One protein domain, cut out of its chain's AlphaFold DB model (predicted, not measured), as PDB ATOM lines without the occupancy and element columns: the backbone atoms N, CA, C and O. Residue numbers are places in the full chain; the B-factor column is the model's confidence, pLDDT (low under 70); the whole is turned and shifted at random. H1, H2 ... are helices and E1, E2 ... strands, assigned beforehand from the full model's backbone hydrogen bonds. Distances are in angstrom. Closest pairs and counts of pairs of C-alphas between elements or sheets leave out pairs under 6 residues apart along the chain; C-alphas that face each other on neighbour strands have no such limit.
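Overview. This is residues 161 to 238 of the 262 residues of an uncharacterized protein of Salvia splendens (UniProt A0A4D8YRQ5). The model has little regular structure: a two-stranded hairpin, E1 and E2, stands near one end, beyond two short helices, H1 and H2, loosely side by side, amid loops. Residues 161 to 167 and 206 to 211 stick out. The printed part has 78 residues, 23 in named elements, in the order H1, E1, E2, H2; the class is mixed, the sheet antiparallel. It is only just loose, close to compact, radius of gyration of the C-alphas 14.1 A, spanning 42 by 28 by 21 A.

Arrangement. Find H1, residues 175 to 180, close but not clearly touching H2, residues 222 to 230; their closest C-alphas, of Phe 178 and Val 228, are 6.6 A apart. They run opposite ways at a shallow tilt of 18 degrees. In both, every O i to N i+4 pair is within hydrogen-bond range. E1, residues 184 to 187, and E2, residues 214 to 217, form an antiparallel hairpin; look for N 186 and O 215, 2.8 A apart.

Along the chain. From C-alpha 175 at (8.179, -30.558, -44.494), H1 runs 8.7 A, E1 10.0 A, E2 10.2 A, and H2 12.1 A to C-alpha 230 at (5.845, -19.874, -53.045).

Size, cuts and confidence. The farthest C-alphas, of Pro 166 and Gly 189, are 41.9 A apart. The printed part has no cut; E1 to E2 is a long link. No printed residue is under 70 in pLDDT.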
ATOM      1  N   TYR A 161      25.155 -28.345 -55.272       83.94
ATOM      2  CA  TYR A 161      24.751 -26.952 -55.126       83.94
ATOM      3  C   TYR A 161      23.478 -26.708 -55.936       83.94
ATOM      4  O   TYR A 161      23.412 -27.051 -57.118       83.94
ATOM      5  N   ILE A 162      22.479 -26.094 -55.306       82.88
ATOM      6  CA  ILE A 162      21.243 -25.669 -55.963       82.88
ATOM      7  C   ILE A 162      21.313 -24.154 -56.145       82.88
ATOM      8  O   ILE A 162      21.488 -23.413 -55.181       82.88
ATOM      9  N   TYR A 163      21.183 -23.702 -57.390       87.31
ATOM     10  CA  TYR A 163      21.146 -22.285 -57.736       87.31
ATOM     11  C   TYR A 163      19.745 -21.930 -58.216       87.31
ATOM     12  O   TYR A 163      19.257 -22.511 -59.184       87.31
ATOM     13  N   PHE A 164      19.117 -20.957 -57.563       88.31
ATOM     14  CA  PHE A 164      17.823 -20.436 -57.988       88.31
ATOM     15  C   PHE A 164      18.009 -19.259 -58.936       88.31
ATOM     16  O   PHE A 164      18.900 -18.422 -58.761       88.31
ATOM     17  N   HIS A 165      17.153 -19.182 -59.951       92.75
ATOM     18  CA  HIS A 165      17.115 -18.010 -60.809       92.75
ATOM     19  C   HIS A 165      16.699 -16.780 -59.972       92.75
ATOM     20  O   HIS A 165      15.821 -16.901 -59.123       92.75
ATOM     21  N   PRO A 166      17.225 -15.565 -60.221       92.94
ATOM     22  CA  PRO A 166      16.851 -14.370 -59.447       92.94
ATOM     23  C   PRO A 166      15.360 -13.993 -59.490       92.94
ATOM     24  O   PRO A 166      14.914 -13.133 -58.741       92.94
ATOM     25  N   LYS A 167      14.600 -14.593 -60.413       93.31
ATOM     26  CA  LYS A 167      13.141 -14.441 -60.548       93.31
ATOM     27  C   LYS A 167      12.379 -15.719 -60.186       93.31
ATOM     28  O   LYS A 167      11.240 -15.864 -60.623       93.31
ATOM     29  N   GLU A 168      13.027 -16.654 -59.495       92.25
ATOM     30  CA  GLU A 168      12.367 -17.853 -58.991       92.25
ATOM     31  C   GLU A 168      11.221 -17.440 -58.071       92.25
ATOM     32  O   GLU A 168      11.384 -16.574 -57.210       92.25
ATOM     33  N   LYS A 169      10.049 -18.017 -58.315       90.25
ATOM     34  CA  LYS A 169       8.833 -17.731 -57.551       90.25
ATOM     35  C   LYS A 169       8.485 -18.865 -56.602       90.25
ATOM     36  O   LYS A 169       7.742 -18.626 -55.658       90.25
ATOM     37  N   TYR A 170       9.004 -20.061 -56.863       90.44
ATOM     38  CA  TYR A 170       8.706 -21.264 -56.109       90.44
ATOM     39  C   TYR A 170       9.995 -21.770 -55.479       90.44
ATOM     40  O   TYR A 170      10.891 -22.287 -56.150       90.44
ATOM     41  N   LEU A 171      10.115 -21.549 -54.178       90.81
ATOM     42  CA  LEU A 171      11.279 -21.923 -53.392       90.81
ATOM     43  C   LEU A 171      10.977 -23.204 -52.600       90.81
ATOM     44  O   LEU A 171       9.817 -23.489 -52.305       90.81
ATOM     45  N   PRO A 172      11.997 -23.999 -52.235       91.19
ATOM     46  CA  PRO A 172      11.796 -25.089 -51.288       91.19
ATOM     47  C   PRO A 172      11.344 -24.559 -49.923       91.19
ATOM     48  O   PRO A 172      11.524 -23.388 -49.598       91.19
ATOM     49  N   SER A 173      10.800 -25.455 -49.110       91.75
ATOM     50  CA  SER A 173      10.522 -25.257 -47.685       91.75
ATOM     51  C   SER A 173      10.777 -26.571 -46.946       91.75
ATOM     52  O   SER A 173      10.958 -27.609 -47.589       91.75
ATOM     53  N   SER A 174      10.828 -26.555 -45.612       90.69
ATOM     54  CA  SER A 174      10.808 -27.815 -44.860       90.69
ATOM     55  C   SER A 174       9.431 -28.473 -44.906       90.69
ATOM     56  O   SER A 174       8.395 -27.823 -45.069       90.69
ATOM     57  N   VAL A 175       9.415 -29.784 -44.663       90.75
ATOM     58  CA  VAL A 175       8.179 -30.558 -44.494       90.75
ATOM     59  C   VAL A 175       7.337 -30.000 -43.336       90.75
ATOM     60  O   VAL A 175       6.118 -29.883 -43.448       90.75
ATOM     61  N   GLU A 176       7.979 -29.591 -42.237       91.38
ATOM     62  CA  GLU A 176       7.287 -28.994 -41.088       91.38
ATOM     63  C   GLU A 176       6.643 -27.645 -41.438       91.38
ATOM     64  O   GLU A 176       5.510 -27.381 -41.024       91.38
ATOM     65  N   TRP A 177       7.312 -26.811 -42.243       93.69
ATOM     66  CA  TRP A 177       6.726 -25.566 -42.735       93.69
ATOM     67  C   TRP A 177       5.501 -25.837 -43.609       93.69
ATOM     68  O   TRP A 177       4.458 -25.218 -43.392       93.69
ATOM     69  N   PHE A 178       5.585 -26.792 -44.538       93.44
ATOM     70  CA  PHE A 178       4.467 -27.171 -45.405       93.44
ATOM     71  C   PHE A 178       3.230 -27.589 -44.592       93.44
ATOM     72  O   PHE A 178       2.135 -27.065 -44.817       93.44
ATOM     73  N   PHE A 179       3.401 -28.450 -43.583       94.25
ATOM     74  CA  PHE A 179       2.299 -28.893 -42.719       94.25
ATOM     75  C   PHE A 179       1.683 -27.743 -41.924       94.25
ATOM     76  O   PHE A 179       0.469 -27.540 -41.959       94.25
ATOM     77  N   ASN A 180       2.516 -26.922 -41.282       94.06
ATOM     78  CA  ASN A 180       2.049 -25.804 -40.460       94.06
ATOM     79  C   ASN A 180       1.390 -24.672 -41.278       94.06
ATOM     80  O   ASN A 180       0.776 -23.780 -40.693       94.06
ATOM     81  N   ASN A 181       1.491 -24.692 -42.614       93.62
ATOM     82  CA  ASN A 181       0.926 -23.668 -43.498       93.62
ATOM     83  C   ASN A 181      -0.365 -24.083 -44.220       93.62
ATOM     84  O   ASN A 181      -0.832 -23.330 -45.081       93.62
ATOM     85  N   GLY A 182      -0.980 -25.199 -43.815       93.38
ATOM     86  CA  GLY A 182      -2.328 -25.590 -44.242       93.38
ATOM     87  C   GLY A 182      -2.377 -26.731 -45.255       93.38
ATOM     88  O   GLY A 182      -3.363 -26.843 -45.980       93.38
ATOM     89  N   ALA A 183      -1.330 -27.556 -45.327       95.62
ATOM     90  CA  ALA A 183      -1.358 -28.781 -46.118       95.62
ATOM     91  C   ALA A 183      -2.550 -29.671 -45.737       95.62
ATOM     92  O   ALA A 183      -2.930 -29.769 -44.565       95.62
ATOM     93  N   LEU A 184      -3.111 -30.347 -46.734       97.12
ATOM     94  CA  LEU A 184      -4.298 -31.179 -46.595       97.12
ATOM     95  C   LEU A 184      -3.973 -32.641 -46.903       97.12
ATOM     96  O   LEU A 184      -3.327 -32.936 -47.905       97.12
ATOM     97  N   LEU A 185      -4.454 -33.551 -46.060       97.12
ATOM     98  CA  LEU A 185      -4.429 -34.995 -46.259       97.12
ATOM     99  C   LEU A 185      -5.761 -35.455 -46.850       97.12
ATOM    100  O   LEU A 185      -6.824 -35.302 -46.241       97.12
ATOM    101  N   TYR A 186      -5.685 -36.070 -48.022       96.56
ATOM    102  CA  TYR A 186      -6.813 -36.668 -48.716       96.56
ATOM    103  C   TYR A 186      -6.840 -38.175 -48.505       96.56
ATOM    104  O   TYR A 186      -5.801 -38.825 -48.394       96.56
ATOM    105  N   THR A 187      -8.054 -38.724 -48.481       96.06
ATOM    106  CA  THR A 187      -8.311 -40.163 -48.408       96.06
ATOM    107  C   THR A 187      -9.211 -40.561 -49.567       96.06
ATOM    108  O   THR A 187     -10.237 -39.920 -49.816       96.06
ATOM    109  N   LYS A 188      -8.848 -41.634 -50.267       95.50
ATOM    110  CA  LYS A 188      -9.616 -42.167 -51.393       95.50
ATOM    111  C   LYS A 188     -11.046 -42.520 -50.970       95.50
ATOM    112  O   LYS A 188     -11.250 -43.279 -50.023       95.50
ATOM    113  N   GLY A 189     -12.037 -41.999 -51.688       96.19
ATOM    114  CA  GLY A 189     -13.463 -42.132 -51.377       96.19
ATOM    115  C   GLY A 189     -14.007 -41.116 -50.363       96.19
ATOM    116  O   GLY A 189     -15.196 -41.169 -50.046       96.19
ATOM    117  N   GLN A 190     -13.173 -40.211 -49.845       95.69
ATOM    118  CA  GLN A 190     -13.557 -39.111 -48.948       95.69
ATOM    119  C   GLN A 190     -12.984 -37.763 -49.418       95.69
ATOM    120  O   GLN A 190     -12.706 -36.873 -48.616       95.69
ATOM    121  N   GLU A 191     -12.816 -37.588 -50.729       95.00
ATOM    122  CA  GLU A 191     -12.121 -36.440 -51.324       95.00
ATOM    123  C   GLU A 191     -12.801 -35.092 -51.051       95.00
ATOM    124  O   GLU A 191     -12.154 -34.052 -51.114       95.00
ATOM    125  N   SER A 192     -14.098 -35.094 -50.735       94.81
ATOM    126  CA  SER A 192     -14.863 -33.884 -50.420       94.81
ATOM    127  C   SER A 192     -14.607 -33.324 -49.017       94.81
ATOM    128  O   SER A 192     -15.074 -32.226 -48.725       94.81
ATOM    129  N   ASN A 193     -13.904 -34.056 -48.148       94.50
ATOM    130  CA  ASN A 193     -13.632 -33.641 -46.773       94.50
ATOM    131  C   ASN A 193     -12.184 -33.968 -46.359       94.50
ATOM    132  O   ASN A 193     -11.973 -34.837 -45.505       94.50
ATOM    133  N   PRO A 194     -11.180 -33.312 -46.971       95.69
ATOM    134  CA  PRO A 194      -9.788 -33.495 -46.583       95.69
ATOM    135  C   PRO A 194      -9.534 -32.964 -45.168       95.69
ATOM    136  O   PRO A 194     -10.193 -32.034 -44.700       95.69
ATOM    137  N   VAL A 195      -8.545 -33.539 -44.490       96.94
ATOM    138  CA  VAL A 195      -8.179 -33.161 -43.119       96.94
ATOM    139  C   VAL A 195      -6.869 -32.383 -43.143       96.94
ATOM    140  O   VAL A 195      -5.939 -32.764 -43.846       96.94
ATOM    141  N   GLY A 196      -6.772 -31.297 -42.374       96.44
ATOM    142  CA  GLY A 196      -5.509 -30.576 -42.211       96.44
ATOM    143  C   GLY A 196      -4.422 -31.477 -41.625       96.44
ATOM    144  O   GLY A 196      -4.680 -32.242 -40.693       96.44
ATOM    145  N   VAL A 197      -3.208 -31.403 -42.167       96.50
ATOM    146  CA  VAL A 197      -2.070 -32.139 -41.610       96.50
ATOM    147  C   VAL A 197      -1.680 -31.502 -40.279       96.50
ATOM    148  O   VAL A 197      -1.467 -30.294 -40.188       96.50
ATOM    149  N   GLU A 198      -1.600 -32.313 -39.230       93.94
ATOM    150  CA  GLU A 198      -1.161 -31.853 -37.917       93.94
ATOM    151  C   GLU A 198       0.325 -31.488 -37.933       93.94
ATOM    152  O   GLU A 198       1.106 -31.975 -38.756       93.94
ATOM    153  N   SER A 199       0.747 -30.654 -36.981       88.81
ATOM    154  CA  SER A 199       2.161 -30.309 -36.837       88.81
ATOM    155  C   SER A 199       3.014 -31.578 -36.726       88.81
ATOM    156  O   SER A 199       2.644 -32.521 -36.025       88.81
ATOM    157  N   LYS A 200       4.144 -31.617 -37.446       87.75
ATOM    158  CA  LYS A 200       5.023 -32.798 -37.590       87.75
ATOM    159  C   LYS A 200       4.373 -34.033 -38.235       87.75
ATOM    160  O   LYS A 200       4.971 -35.104 -38.214       87.75
ATOM    161  N   GLY A 201       3.182 -33.901 -38.818       91.19
ATOM    162  CA  GLY A 201       2.511 -34.976 -39.545       91.19
ATOM    163  C   GLY A 201       1.977 -36.091 -38.649       91.19
ATOM    164  O   GLY A 201       1.950 -37.245 -39.067       91.19
ATOM    165  N   LEU A 202       1.571 -35.780 -37.413       92.50
ATOM    166  CA  LEU A 202       1.123 -36.784 -36.433       92.50
ATOM    167  C   LEU A 202      -0.110 -37.589 -36.875       92.50
ATOM    168  O   LEU A 202      -0.290 -38.720 -36.427       92.50
ATOM    169  N   ASN A 203      -0.932 -37.030 -37.762       94.31
ATOM    170  CA  ASN A 203      -2.111 -37.678 -38.329       94.31
ATOM    171  C   ASN A 203      -1.860 -38.339 -39.696       94.31
ATOM    172  O   ASN A 203      -2.814 -38.784 -40.337       94.31
ATOM    173  N   LEU A 204      -0.606 -38.408 -40.157       93.81
ATOM    174  CA  LEU A 204      -0.278 -39.102 -41.399       93.81
ATOM    175  C   LEU A 204      -0.380 -40.628 -41.222       93.81
ATOM    176  O   LEU A 204      -0.070 -41.153 -40.147       93.81
ATOM    177  N   PRO A 205      -0.773 -41.367 -42.276       91.62
ATOM    178  CA  PRO A 205      -0.781 -42.823 -42.251       91.62
ATOM    179  C   PRO A 205       0.600 -43.390 -41.894       91.62
ATOM    180  O   PRO A 205       1.627 -42.906 -42.370       91.62
ATOM    181  N   THR A 206       0.629 -44.442 -41.073       89.25
ATOM    182  CA  THR A 206       1.872 -45.114 -40.667       89.25
ATOM    183  C   THR A 206       1.907 -46.552 -41.183       89.25
ATOM    184  O   THR A 206       0.969 -47.322 -40.991       89.25
ATOM    185  N   GLY A 207       3.013 -46.930 -41.836       83.31
ATOM    186  CA  GLY A 207       3.159 -48.237 -42.489       83.31
ATOM    187  C   GLY A 207       2.400 -48.350 -43.821       83.31
ATOM    188  O   GLY A 207       1.938 -47.352 -44.363       83.31
ATOM    189  N   GLY A 208       2.293 -49.572 -44.355       83.38
ATOM    190  CA  GLY A 208       1.575 -49.863 -45.604       83.38
ATOM    191  C   GLY A 208       2.462 -49.992 -46.849       83.38
ATOM    192  O   GLY A 208       3.692 -50.027 -46.765       83.38
ATOM    193  N   SER A 209       1.811 -50.126 -48.004       85.44
ATOM    194  CA  SER A 209       2.424 -50.121 -49.337       85.44
ATOM    195  C   SER A 209       2.010 -48.867 -50.102       85.44
ATOM    196  O   SER A 209       1.048 -48.211 -49.725       85.44
ATOM    197  N   ASP A 210       2.698 -48.560 -51.197       84.62
ATOM    198  CA  ASP A 210       2.270 -47.513 -52.126       84.62
ATOM    199  C   ASP A 210       1.016 -47.973 -52.896       84.62
ATOM    200  O   ASP A 210       1.099 -48.646 -53.923       84.62
ATOM    201  N   ASP A 211      -0.156 -47.714 -52.315       90.50
ATOM    202  CA  ASP A 211      -1.468 -48.184 -52.774       90.50
ATOM    203  C   ASP A 211      -2.395 -47.050 -53.252       90.50
ATOM    204  O   ASP A 211      -3.522 -47.299 -53.699       90.50
ATOM    205  N   GLY A 212      -1.918 -45.802 -53.187       90.88
ATOM    206  CA  GLY A 212      -2.656 -44.608 -53.592       90.88
ATOM    207  C   GLY A 212      -3.905 -44.318 -52.752       90.88
ATOM    208  O   GLY A 212      -4.821 -43.660 -53.246       90.88
ATOM    209  N   LEU A 213      -3.996 -44.831 -51.518       93.62
ATOM    210  CA  LEU A 213      -5.133 -44.558 -50.629       93.62
ATOM    211  C   LEU A 213      -5.122 -43.142 -50.046       93.62
ATOM    212  O   LEU A 213      -6.190 -42.609 -49.743       93.62
ATOM    213  N   TYR A 214      -3.941 -42.542 -49.913       93.69
ATOM    214  CA  TYR A 214      -3.746 -41.236 -49.295       93.69
ATOM    215  C   TYR A 214      -2.804 -40.373 -50.127       93.69
ATOM    216  O   TYR A 214      -1.846 -40.878 -50.711       93.69
ATOM    217  N   TRP A 215      -3.050 -39.066 -50.155       94.31
ATOM    218  CA  TRP A 215      -2.137 -38.094 -50.756       94.31
ATOM    219  C   TRP A 215      -2.225 -36.748 -50.043       94.31
ATOM    220  O   TRP A 215      -3.191 -36.463 -49.335       94.31
ATOM    221  N   LEU A 216      -1.191 -35.931 -50.226       95.19
ATOM    222  CA  LEU A 216      -1.143 -34.563 -49.728       95.19
ATOM    223  C   LEU A 216      -1.458 -33.587 -50.859       95.19
ATOM    224  O   LEU A 216      -1.031 -33.802 -51.993       95.19
ATOM    225  N   ASP A 217      -2.164 -32.508 -50.541       95.12
ATOM    226  CA  ASP A 217      -2.402 -31.400 -51.466       95.12
ATOM    227  C   ASP A 217      -2.322 -30.049 -50.739       95.12
ATOM    228  O   ASP A 217      -2.223 -29.957 -49.509       95.12
ATOM    229  N   LEU A 218      -2.340 -28.988 -51.536       95.19
ATOM    230  CA  LEU A 218      -2.323 -27.604 -51.101       95.19
ATOM    231  C   LEU A 218      -3.613 -27.221 -50.350       95.19
ATOM    232  O   LEU A 218      -4.663 -27.836 -50.560       95.19
ATOM    233  N   PRO A 219      -3.565 -26.151 -49.534       95.12
ATOM    234  CA  PRO A 219      -4.766 -25.536 -48.982       95.12
ATOM    235  C   PRO A 219      -5.782 -25.163 -50.076       95.12
ATOM    236  O   PRO A 219      -5.408 -24.832 -51.205       95.12
ATOM    237  N   THR A 220      -7.069 -25.156 -49.726       92.94
ATOM    238  CA  THR A 220      -8.154 -24.756 -50.641       92.94
ATOM    239  C   THR A 220      -8.269 -23.244 -50.813       92.94
ATOM    240  O   THR A 220      -8.662 -22.795 -51.884       92.94
ATOM    241  N   GLU A 221      -7.924 -22.470 -49.781       93.69
ATOM    242  CA  GLU A 221      -7.972 -21.004 -49.805       93.69
ATOM    243  C   GLU A 221      -6.840 -20.432 -50.667       93.69
ATOM    244  O   GLU A 221      -5.671 -20.740 -50.425       93.69
ATOM    245  N   ASP A 222      -7.172 -19.572 -51.634       93.81
ATOM    246  CA  ASP A 222      -6.230 -19.074 -52.649       93.81
ATOM    247  C   ASP A 222      -4.988 -18.402 -52.039       93.81
ATOM    248  O   ASP A 222      -3.863 -18.704 -52.431       93.81
ATOM    249  N   GLU A 223      -5.158 -17.559 -51.015       93.25
ATOM    250  CA  GLU A 223      -4.034 -16.882 -50.351       93.25
ATOM    251  C   GLU A 223      -3.078 -17.872 -49.665       93.25
ATOM    252  O   GLU A 223      -1.853 -17.740 -49.741       93.25
ATOM    253  N   ALA A 224      -3.631 -18.887 -48.995       92.69
ATOM    254  CA  ALA A 224      -2.838 -19.920 -48.338       92.69
ATOM    255  C   ALA A 224      -2.161 -20.824 -49.372       92.69
ATOM    256  O   ALA A 224      -0.992 -21.174 -49.217       92.69
ATOM    257  N   LYS A 225      -2.869 -21.155 -50.450       94.62
ATOM    258  CA  LYS A 225      -2.359 -21.931 -51.576       94.62
ATOM    259  C   LYS A 225      -1.179 -21.238 -52.249       94.62
ATOM    260  O   LYS A 225      -0.153 -21.878 -52.465       94.62
ATOM    261  N   ASP A 226      -1.291 -19.944 -52.535       93.44
ATOM    262  CA  ASP A 226      -0.224 -19.154 -53.154       93.44
ATOM    263  C   ASP A 226       0.982 -18.994 -52.224       93.44
ATOM    264  O   ASP A 226       2.127 -19.122 -52.672       93.44
ATOM    265  N   ARG A 227       0.750 -18.806 -50.916       93.25
ATOM    266  CA  ARG A 227       1.817 -18.828 -49.906       93.25
ATOM    267  C   ARG A 227       2.557 -20.161 -49.918       93.25
ATOM    268  O   ARG A 227       3.776 -20.170 -50.040       93.25
ATOM    269  N   VAL A 228       1.832 -21.277 -49.824       93.75
ATOM    270  CA  VAL A 228       2.430 -22.618 -49.768       93.75
ATOM    271  C   VAL A 228       3.192 -22.950 -51.052       93.75
ATOM    272  O   VAL A 228       4.299 -23.470 -50.969       93.75
ATOM    273  N   LYS A 229       2.658 -22.588 -52.224       91.44
ATOM    274  CA  LYS A 229       3.358 -22.747 -53.510       91.44
ATOM    275  C   LYS A 229       4.654 -21.952 -53.580       91.44
ATOM    276  O   LYS A 229       5.628 -22.435 -54.146       91.44
ATOM    277  N   SER A 230       4.658 -20.735 -53.037       91.94
ATOM    278  CA  SER A 230       5.845 -19.874 -53.045       91.94
ATOM    279  C   SER A 230       6.986 -20.456 -52.203       91.94
ATOM    280  O   SER A 230       8.154 -20.196 -52.491       91.94
ATOM    281  N   GLY A 231       6.643 -21.269 -51.199       92.25
ATOM    282  CA  GLY A 231       7.583 -21.898 -50.281       92.25
ATOM    283  C   GLY A 231       8.279 -20.905 -49.352       92.25
ATOM    284  O   GLY A 231       7.873 -19.749 -49.218       92.25
ATOM    285  N   ASP A 232       9.331 -21.373 -48.686       93.12
ATOM    286  CA  ASP A 232      10.082 -20.600 -47.701       93.12
ATOM    287  C   ASP A 232      11.528 -21.090 -47.628       93.12
ATOM    288  O   ASP A 232      11.870 -22.032 -46.911       93.12
ATOM    289  N   LEU A 233      12.401 -20.408 -48.370       90.62
ATOM    290  CA  LEU A 233      13.809 -20.783 -48.468       90.62
ATOM    291  C   LEU A 233      14.525 -20.762 -47.110       90.62
ATOM    292  O   LEU A 233      15.498 -21.490 -46.934       90.62
ATOM    293  N   LEU A 234      14.064 -19.946 -46.154       92.38
ATOM    294  CA  LEU A 234      14.674 -19.863 -44.826       92.38
ATOM    295  C   LEU A 234      14.424 -21.116 -43.984       92.38
ATOM    296  O   LEU A 234      15.264 -21.442 -43.147       92.38
ATOM    297  N   SER A 235      13.308 -21.814 -44.203       92.25
ATOM    298  CA  SER A 235      13.027 -23.097 -43.553       92.25
ATOM    299  C   SER A 235      13.491 -24.303 -44.358       92.25
ATOM    300  O   SER A 235      13.402 -25.410 -43.846       92.25
ATOM    301  N   ALA A 236      13.956 -24.137 -45.597       89.81
ATOM    302  CA  ALA A 236      14.310 -25.261 -46.456       89.81
ATOM    303  C   ALA A 236      15.391 -26.168 -45.836       89.81
ATOM    304  O   ALA A 236      16.457 -25.714 -45.422       89.81
ATOM    305  N   GLU A 237      15.133 -27.477 -45.852       86.56
ATOM    306  CA  GLU A 237      16.032 -28.515 -45.341       86.56
ATOM    307  C   GLU A 237      16.317 -29.564 -46.422       86.56
ATOM    308  O   GLU A 237      15.489 -29.830 -47.295       86.56
ATOM    309  N   ALA A 238      17.496 -30.188 -46.363       79.88
ATOM    310  CA  ALA A 238      17.851 -31.310 -47.227       79.88
ATOM    311  C   ALA A 238      17.893 -32.612 -46.419       79.88
ATOM    312  O   ALA A 238      18.625 -32.713 -45.433       79.88
TER     313      ALA A 238